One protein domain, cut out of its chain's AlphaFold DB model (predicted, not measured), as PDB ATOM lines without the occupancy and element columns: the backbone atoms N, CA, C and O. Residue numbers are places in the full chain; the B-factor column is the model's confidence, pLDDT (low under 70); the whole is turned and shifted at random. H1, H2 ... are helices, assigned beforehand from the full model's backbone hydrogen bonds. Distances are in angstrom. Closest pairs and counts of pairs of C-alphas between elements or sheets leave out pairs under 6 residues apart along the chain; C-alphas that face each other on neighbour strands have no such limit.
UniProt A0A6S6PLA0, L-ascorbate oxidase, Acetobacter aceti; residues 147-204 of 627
ATOM      1  N   TYR A 147      45.500  29.721  -4.411       90.88
ATOM      2  CA  TYR A 147      45.580  30.851  -5.347       90.88
ATOM      3  C   TYR A 147      44.192  31.428  -5.686       90.88
ATOM      4  O   TYR A 147      43.225  30.705  -5.977       90.88
ATOM      5  N   GLY A 148      44.089  32.757  -5.704       92.00
ATOM      6  CA  GLY A 148      42.849  33.503  -5.919       92.00
ATOM      7  C   GLY A 148      43.036  34.711  -6.833       92.00
ATOM      8  O   GLY A 148      44.144  35.198  -7.024       92.00
ATOM      9  N   CYS A 149      41.939  35.192  -7.417       94.25
ATOM     10  CA  CYS A 149      41.924  36.438  -8.180       94.25
ATOM     11  C   CYS A 149      41.235  37.531  -7.363       94.25
ATOM     12  O   CYS A 149      40.342  37.233  -6.571       94.25
ATOM     13  N   PHE A 150      41.606  38.791  -7.580       93.38
ATOM     14  CA  PHE A 150      41.146  39.922  -6.773       93.38
ATOM     15  C   PHE A 150      40.470  40.990  -7.635       93.38
ATOM     16  O   PHE A 150      40.789  41.156  -8.811       93.38
ATOM     17  N   SER A 151      39.498  41.695  -7.053       90.19
ATOM     18  CA  SER A 151      38.787  42.792  -7.735       90.19
ATOM     19  C   SER A 151      39.524  44.131  -7.678       90.19
ATOM     20  O   SER A 151      39.184  45.058  -8.414       90.19
ATOM     21  N   ASP A 152      40.516  44.233  -6.799       86.81
ATOM     22  CA  ASP A 152      41.252  45.447  -6.489       86.81
ATOM     23  C   ASP A 152      42.763  45.212  -6.553       86.81
ATOM     24  O   ASP A 152      43.256  44.127  -6.252       86.81
ATOM     25  N   ALA A 153      43.501  46.269  -6.897       83.19
ATOM     26  CA  ALA A 153      44.961  46.241  -6.994       83.19
ATOM     27  C   ALA A 153      45.671  46.123  -5.632       83.19
ATOM     28  O   ALA A 153      46.885  45.969  -5.596       83.19
ATOM     29  N   THR A 154      44.936  46.233  -4.518       81.06
ATOM     30  CA  THR A 154      45.469  46.042  -3.159       81.06
ATOM     31  C   THR A 154      45.267  44.615  -2.646       81.06
ATOM     32  O   THR A 154      45.517  44.352  -1.474       81.06
ATOM     33  N   HIS A 155      44.768  43.711  -3.499       85.38
ATOM     34  CA  HIS A 155      44.521  42.299  -3.196       85.38
ATOM     35  C   HIS A 155      43.717  42.078  -1.902       85.38
ATOM     36  O   HIS A 155      43.896  41.105  -1.176       85.38
ATOM     37  N   SER A 156      42.806  42.998  -1.588       82.00
ATOM     38  CA  SER A 156      42.009  42.968  -0.356       82.00
ATOM     39  C   SER A 156      40.695  42.203  -0.523       82.00
ATOM     40  O   SER A 156      40.152  41.665   0.442       82.00
ATOM     41  N   THR A 157      40.179  42.137  -1.752       87.62
ATOM     42  CA  THR A 157      38.858  41.594  -2.070       87.62
ATOM     43  C   THR A 157      38.971  40.485  -3.109       87.62
ATOM     44  O   THR A 157      39.024  40.738  -4.317       87.62
ATOM     45  N   LEU A 158      38.973  39.239  -2.624       89.69
ATOM     46  CA  LEU A 158      38.894  38.038  -3.458       89.69
ATOM     47  C   LEU A 158      37.629  38.051  -4.323       89.69
ATOM     48  O   LEU A 158      36.524  38.318  -3.842       89.69
ATOM     49  N   LEU A 159      37.787  37.686  -5.591       91.88
ATOM     50  CA  LEU A 159      36.691  37.412  -6.505       91.88
ATOM     51  C   LEU A 159      36.019  36.100  -6.114       91.88
ATOM     52  O   LEU A 159      36.643  35.040  -6.076       91.88
ATOM     53  N   GLN A 160      34.723  36.168  -5.831       89.12
ATOM     54  CA  GLN A 160      33.946  35.040  -5.332       89.12
ATOM     55  C   GLN A 160      32.557  35.031  -5.967       89.12
ATOM     56  O   GLN A 160      31.994  36.079  -6.287       89.12
ATOM     57  N   ASP A 161      31.996  33.839  -6.129       85.75
ATOM     58  CA  ASP A 161      30.599  33.663  -6.495       85.75
ATOM     59  C   ASP A 161      29.701  34.173  -5.359       85.75
ATOM     60  O   ASP A 161      29.821  33.749  -4.208       85.75
ATOM     61  N   SER A 162      28.781  35.083  -5.680       80.50
ATOM     62  CA  SER A 162      27.957  35.778  -4.682       80.50
ATOM     63  C   SER A 162      26.996  34.867  -3.914       80.50
ATOM     64  O   SER A 162      26.443  35.284  -2.899       80.50
ATOM     65  N   THR A 163      26.746  33.652  -4.409       78.62
ATOM     66  CA  THR A 163      25.787  32.711  -3.822       78.62
ATOM     67  C   THR A 163      26.483  31.642  -2.989       78.62
ATOM     68  O   THR A 163      26.023  31.311  -1.901       78.62
ATOM     69  N   THR A 164      27.590  31.100  -3.485       76.38
ATOM     70  CA  THR A 164      28.305  29.970  -2.879       76.38
ATOM     71  C   THR A 164      29.532  30.396  -2.074       76.38
ATOM     72  O   THR A 164      29.992  29.633  -1.223       76.38
ATOM     73  N   GLY A 165      30.070  31.592  -2.333       79.25
ATOM     74  CA  GLY A 165      31.338  32.074  -1.778       79.25
ATOM     75  C   GLY A 165      32.578  31.434  -2.410       79.25
ATOM     76  O   GLY A 165      33.695  31.755  -2.004       79.25
ATOM     77  N   ALA A 166      32.404  30.537  -3.388       84.38
ATOM     78  CA  ALA A 166      33.511  29.871  -4.064       84.38
ATOM     79  C   ALA A 166      34.359  30.885  -4.839       84.38
ATOM     80  O   ALA A 166      33.822  31.789  -5.481       84.38
ATOM     81  N   TRP A 167      35.680  30.747  -4.788       89.88
ATOM     82  CA  TRP A 167      36.589  31.679  -5.439       89.88
ATOM     83  C   TRP A 167      36.525  31.521  -6.952       89.88
ATOM     84  O   TRP A 167      36.513  30.417  -7.499       89.88
ATOM     85  N   THR A 168      36.513  32.651  -7.645       90.88
ATOM     86  CA  THR A 168      36.393  32.698  -9.098       90.88
ATOM     87  C   THR A 168      37.569  33.452  -9.692       90.88
ATOM     88  O   THR A 168      38.076  34.407  -9.114       90.88
ATOM     89  N   CYS A 169      38.006  33.012 -10.864       91.88
ATOM     90  CA  CYS A 169      38.994  33.715 -11.666       91.88
ATOM     91  C   CYS A 169      38.422  33.893 -13.072       91.88
ATOM     92  O   CYS A 169      37.935  32.914 -13.653       91.88
ATOM     93  N   PRO A 170      38.444  35.114 -13.636       91.31
ATOM     94  CA  PRO A 170      38.101  35.319 -15.034       91.31
ATOM     95  C   PRO A 170      38.944  34.412 -15.933       91.31
ATOM     96  O   PRO A 170      40.103  34.119 -15.643       91.31
ATOM     97  N   LYS A 171      38.373  33.957 -17.050       90.25
ATOM     98  CA  LYS A 171      39.097  33.087 -17.981       90.25
ATOM     99  C   LYS A 171      40.381  33.775 -18.464       90.25
ATOM    100  O   LYS A 171      40.308  34.849 -19.051       90.25
ATOM    101  N   GLY A 172      41.521  33.111 -18.273       88.38
ATOM    102  CA  GLY A 172      42.839  33.630 -18.651       88.38
ATOM    103  C   GLY A 172      43.456  34.600 -17.639       88.38
ATOM    104  O   GLY A 172      44.542  35.098 -17.908       88.38
ATOM    105  N   ALA A 173      42.791  34.868 -16.510       89.88
ATOM    106  CA  ALA A 173      43.414  35.549 -15.384       89.88
ATOM    107  C   ALA A 173      44.338  34.586 -14.629       89.88
ATOM    108  O   ALA A 173      44.036  33.397 -14.495       89.88
ATOM    109  N   GLU A 174      45.434  35.132 -14.122       89.62
ATOM    110  CA  GLU A 174      46.362  34.452 -13.229       89.62
ATOM    111  C   GLU A 174      45.940  34.735 -11.784       89.62
ATOM    112  O   GLU A 174      45.653  35.880 -11.431       89.62
ATOM    113  N   GLY A 175      45.807  33.681 -10.980       90.38
ATOM    114  CA  GLY A 175      45.528  33.812  -9.553       90.38
ATOM    115  C   GLY A 175      46.832  33.833  -8.766       90.38
ATOM    116  O   GLY A 175      47.751  33.102  -9.116       90.38
ATOM    117  N   GLY A 176      46.887  34.626  -7.700       91.38
ATOM    118  CA  GLY A 176      48.054  34.750  -6.825       91.38
ATOM    119  C   GLY A 176      47.756  34.356  -5.382       91.38
ATOM    120  O   GLY A 176      46.593  34.164  -5.000       91.38
ATOM    121  N   VAL A 177      48.811  34.248  -4.579       91.62
ATOM    122  CA  VAL A 177      48.768  34.148  -3.114       91.62
ATOM    123  C   VAL A 177      49.259  35.483  -2.567       91.62
ATOM    124  O   VAL A 177      50.448  35.724  -2.440       91.62
ATOM    125  N   GLU A 178      48.320  36.391  -2.328       87.62
ATOM    126  CA  GLU A 178      48.602  37.823  -2.156       87.62
ATOM    127  C   GLU A 178      48.105  38.362  -0.812       87.62
ATOM    128  O   GLU A 178      48.479  39.450  -0.382       87.62
ATOM    129  N   ASN A 179      47.204  37.637  -0.140       85.00
ATOM    130  CA  ASN A 179      46.557  38.129   1.064       85.00
ATOM    131  C   ASN A 179      46.310  37.015   2.076       85.00
ATOM    132  O   ASN A 179      45.292  36.311   2.025       85.00
ATOM    133  N   PHE A 180      47.208  36.952   3.063       84.50
ATOM    134  CA  PHE A 180      47.164  36.002   4.172       84.50
ATOM    135  C   PHE A 180      45.764  35.899   4.802       84.50
ATOM    136  O   PHE A 180      45.159  34.830   4.863       84.50
ATOM    137  N   ARG A 181      45.196  37.046   5.204       79.25
ATOM    138  CA  ARG A 181      43.925  37.129   5.947       79.25
ATOM    139  C   ARG A 181      42.709  36.645   5.166       79.25
ATOM    140  O   ARG A 181      41.669  36.404   5.771       79.25
ATOM    141  N   SER A 182      42.784  36.583   3.842       78.75
ATOM    142  CA  SER A 182      41.666  36.144   3.006       78.75
ATOM    143  C   SER A 182      41.844  34.721   2.480       78.75
ATOM    144  O   SER A 182      40.839  34.046   2.246       78.75
ATOM    145  N   GLN A 183      43.093  34.262   2.336       87.12
ATOM    146  CA  GLN A 183      43.426  32.990   1.691       87.12
ATOM    147  C   GLN A 183      43.789  31.864   2.669       87.12
ATOM    148  O   GLN A 183      43.601  30.704   2.318       87.12
ATOM    149  N   PHE A 184      44.209  32.180   3.897       81.00
ATOM    150  CA  PHE A 184      44.644  31.206   4.913       81.00
ATOM    151  C   PHE A 184      43.702  31.188   6.123       81.00
ATOM    152  O   PHE A 184      44.108  31.120   7.277       81.00
ATOM    153  N   ILE A 185      42.397  31.311   5.866       69.19
ATOM    154  CA  ILE A 185      41.384  31.329   6.924       69.19
ATOM    155  C   ILE A 185      40.873  29.923   7.241       69.19
ATOM    156  O   ILE A 185      40.266  29.252   6.406       69.19
ATOM    157  N   SER A 186      41.016  29.527   8.504       62.25
ATOM    158  CA  SER A 186      40.502  28.252   9.024       62.25
ATOM    159  C   SER A 186      38.969  28.154   9.019       62.25
ATOM    160  O   SER A 186      38.416  27.056   9.088       62.25
ATOM    161  N   SER A 187      38.248  29.283   8.945       64.94
ATOM    162  CA  SER A 187      36.807  29.324   8.648       64.94
ATOM    163  C   SER A 187      36.300  30.721   8.274       64.94
ATOM    164  O   SER A 187      36.701  31.722   8.865       64.94
ATOM    165  N   ARG A 188      35.333  30.789   7.351       64.06
ATOM    166  CA  ARG A 188      34.493  31.964   7.071       64.06
ATOM    167  C   ARG A 188      33.023  31.591   7.213       64.06
ATOM    168  O   ARG A 188      32.584  30.587   6.659       64.06
ATOM    169  N   LYS A 189      32.242  32.430   7.904       63.59
ATOM    170  CA  LYS A 189      30.774  32.343   7.869       63.59
ATOM    171  C   LYS A 189      30.251  33.007   6.596       63.59
ATOM    172  O   LYS A 189      30.452  34.205   6.402       63.59
ATOM    173  N   ASN A 190      29.579  32.236   5.752       61.12
ATOM    174  CA  ASN A 190      28.899  32.719   4.557       61.12
ATOM    175  C   ASN A 190      27.569  33.413   4.903       61.12
ATOM    176  O   ASN A 190      27.078  33.337   6.031       61.12
ATOM    177  N   ALA A 191      26.963  34.084   3.914       56.38
ATOM    178  CA  ALA A 191      25.683  34.785   4.069       56.38
ATOM    179  C   ALA A 191      24.515  33.854   4.461       56.38
ATOM    180  O   ALA A 191      23.549  34.303   5.073       56.38
ATOM    181  N   ASP A 192      24.623  32.559   4.150       60.97
ATOM    182  CA  ASP A 192      23.684  31.502   4.552       60.97
ATOM    183  C   ASP A 192      23.930  30.973   5.982       60.97
ATOM    184  O   ASP A 192      23.248  30.054   6.435       60.97
ATOM    185  N   GLY A 193      24.906  31.538   6.701       61.69
ATOM    186  CA  GLY A 193      25.298  31.133   8.047       61.69
ATOM    187  C   GLY A 193      26.195  29.892   8.102       61.69
ATOM    188  O   GLY A 193      26.610  29.513   9.200       61.69
ATOM    189  N   THR A 194      26.526  29.271   6.962       64.69
ATOM    190  CA  THR A 194      27.420  28.107   6.920       64.69
ATOM    191  C   THR A 194      28.876  28.527   7.098       64.69
ATOM    192  O   THR A 194      29.325  29.525   6.541       64.69
ATOM    193  N   SER A 195      29.612  27.770   7.908       66.44
ATOM    194  CA  SER A 195      31.057  27.928   8.075       66.44
ATOM    195  C   SER A 195      31.772  27.076   7.032       66.44
ATOM    196  O   SER A 195      31.424  25.902   6.882       66.44
ATOM    197  N   ARG A 196      32.720  27.662   6.296       70.81
ATOM    198  CA  ARG A 196      33.557  26.957   5.315       70.81
ATOM    199  C   ARG A 196      35.012  27.388   5.452       70.81
ATOM    200  O   ARG A 196      35.277  28.579   5.610       70.81
ATOM    201  N   ASP A 197      35.938  26.439   5.394       77.50
ATOM    202  CA  ASP A 197      37.375  26.719   5.346       77.50
ATOM    203  C   ASP A 197      37.817  27.250   3.972       77.50
ATOM    204  O   ASP A 197      37.148  27.033   2.953       77.50
ATOM    205  N   ALA A 198      38.944  27.969   3.950       79.25
ATOM    206  CA  ALA A 198      39.488  28.569   2.735       79.25
ATOM    207  C   ALA A 198      39.785  27.538   1.642       79.25
ATOM    208  O   ALA A 198      39.529  27.813   0.471       79.25
ATOM    209  N   TRP A 199      40.268  26.348   2.012       84.88
ATOM    210  CA  TRP A 199      40.628  25.311   1.050       84.88
ATOM    211  C   TRP A 199      39.408  24.857   0.240       84.88
ATOM    212  O   TRP A 199      39.447  24.885  -0.991       84.88
ATOM    213  N   ILE A 200      38.274  24.578   0.894       79.94
ATOM    214  CA  ILE A 200      37.010  24.283   0.193       79.94
ATOM    215  C   ILE A 200      36.545  25.463  -0.663       79.94
ATOM    216  O   ILE A 200      36.120  25.269  -1.805       79.94
ATOM    217  N   LEU A 201      36.584  26.684  -0.120       81.19
ATOM    218  CA  LEU A 201      36.126  27.876  -0.842       81.19
ATOM    219  C   LEU A 201      36.978  28.166  -2.079       81.19
ATOM    220  O   LEU A 201      36.450  28.656  -3.074       81.19
ATOM    221  N   SER A 202      38.265  27.831  -2.041       86.69
ATOM    222  CA  SER A 202      39.182  28.024  -3.161       86.69
ATOM    223  C   SER A 202      38.777  27.216  -4.400       86.69
ATOM    224  O   SER A 202      39.038  27.631  -5.533       86.69
ATOM    225  N   GLY A 203      38.129  26.061  -4.195       83.12
ATOM    226  CA  GLY A 203      37.789  25.114  -5.254       83.12
ATOM    227  C   GLY A 203      39.009  24.590  -6.020       83.12
ATOM    228  O   GLY A 203      38.862  24.187  -7.174       83.12
ATOM    229  N   ARG A 204      40.213  24.667  -5.431       88.12
ATOM    230  CA  ARG A 204      41.459  24.197  -6.047       88.12
ATOM    231  C   ARG A 204      41.665  22.704  -5.810       88.12
ATOM    232  O   ARG A 204      40.994  22.081  -4.990       88.12
TER     233      ARG A 204
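Overview. This is residues 147 to 204 of the 627 residues of the protein "L-ascorbate oxidase" of Acetobacter aceti (UniProt A0A6S6PLA0). The domain has little regular structure: it is mostly looping chain, with two very short helices, H1 and H2, that come close to each other at Gln 183 and Ala 198. Residues 147 to 179 make wide loops, and residues 184 to 197 fold back between the helices, with residues 188 to 189 and 195 to 196 paired antiparallel. The printed part has 58 residues, 9 of them in named elements, H1 then H2, with no named strand; the class is all helix. It is compact, with a radius of gyration of the C-alphas of 10.8 A and spans of 30 by 22 by 19 A.

Along the chain. H2, residues 198 to 202, is 5.9 A long and ends at C-alpha 202 (39.182, 28.024, -3.161). H1, residues 180 to 183, is 5.4 A long and begins at C-alpha 180 (47.164, 36.002, 4.172).

Arrangement. H2 and H1 are close but not clearly touching; their closest C-alphas, those of Ala 198 and Gln 183, are 6.0 A apart. In H2 the O i to N i+4 pair is within hydrogen-bond range; H1 is too short for one.

Size, cuts and confidence. The C-alphas farthest apart, those of Gly 172 and Gly 193, are 32.0 A apart. The printed part has no cut. The link from H1 to H2 is long, 14 residues. Residues 185 to 195 have pLDDT under 70.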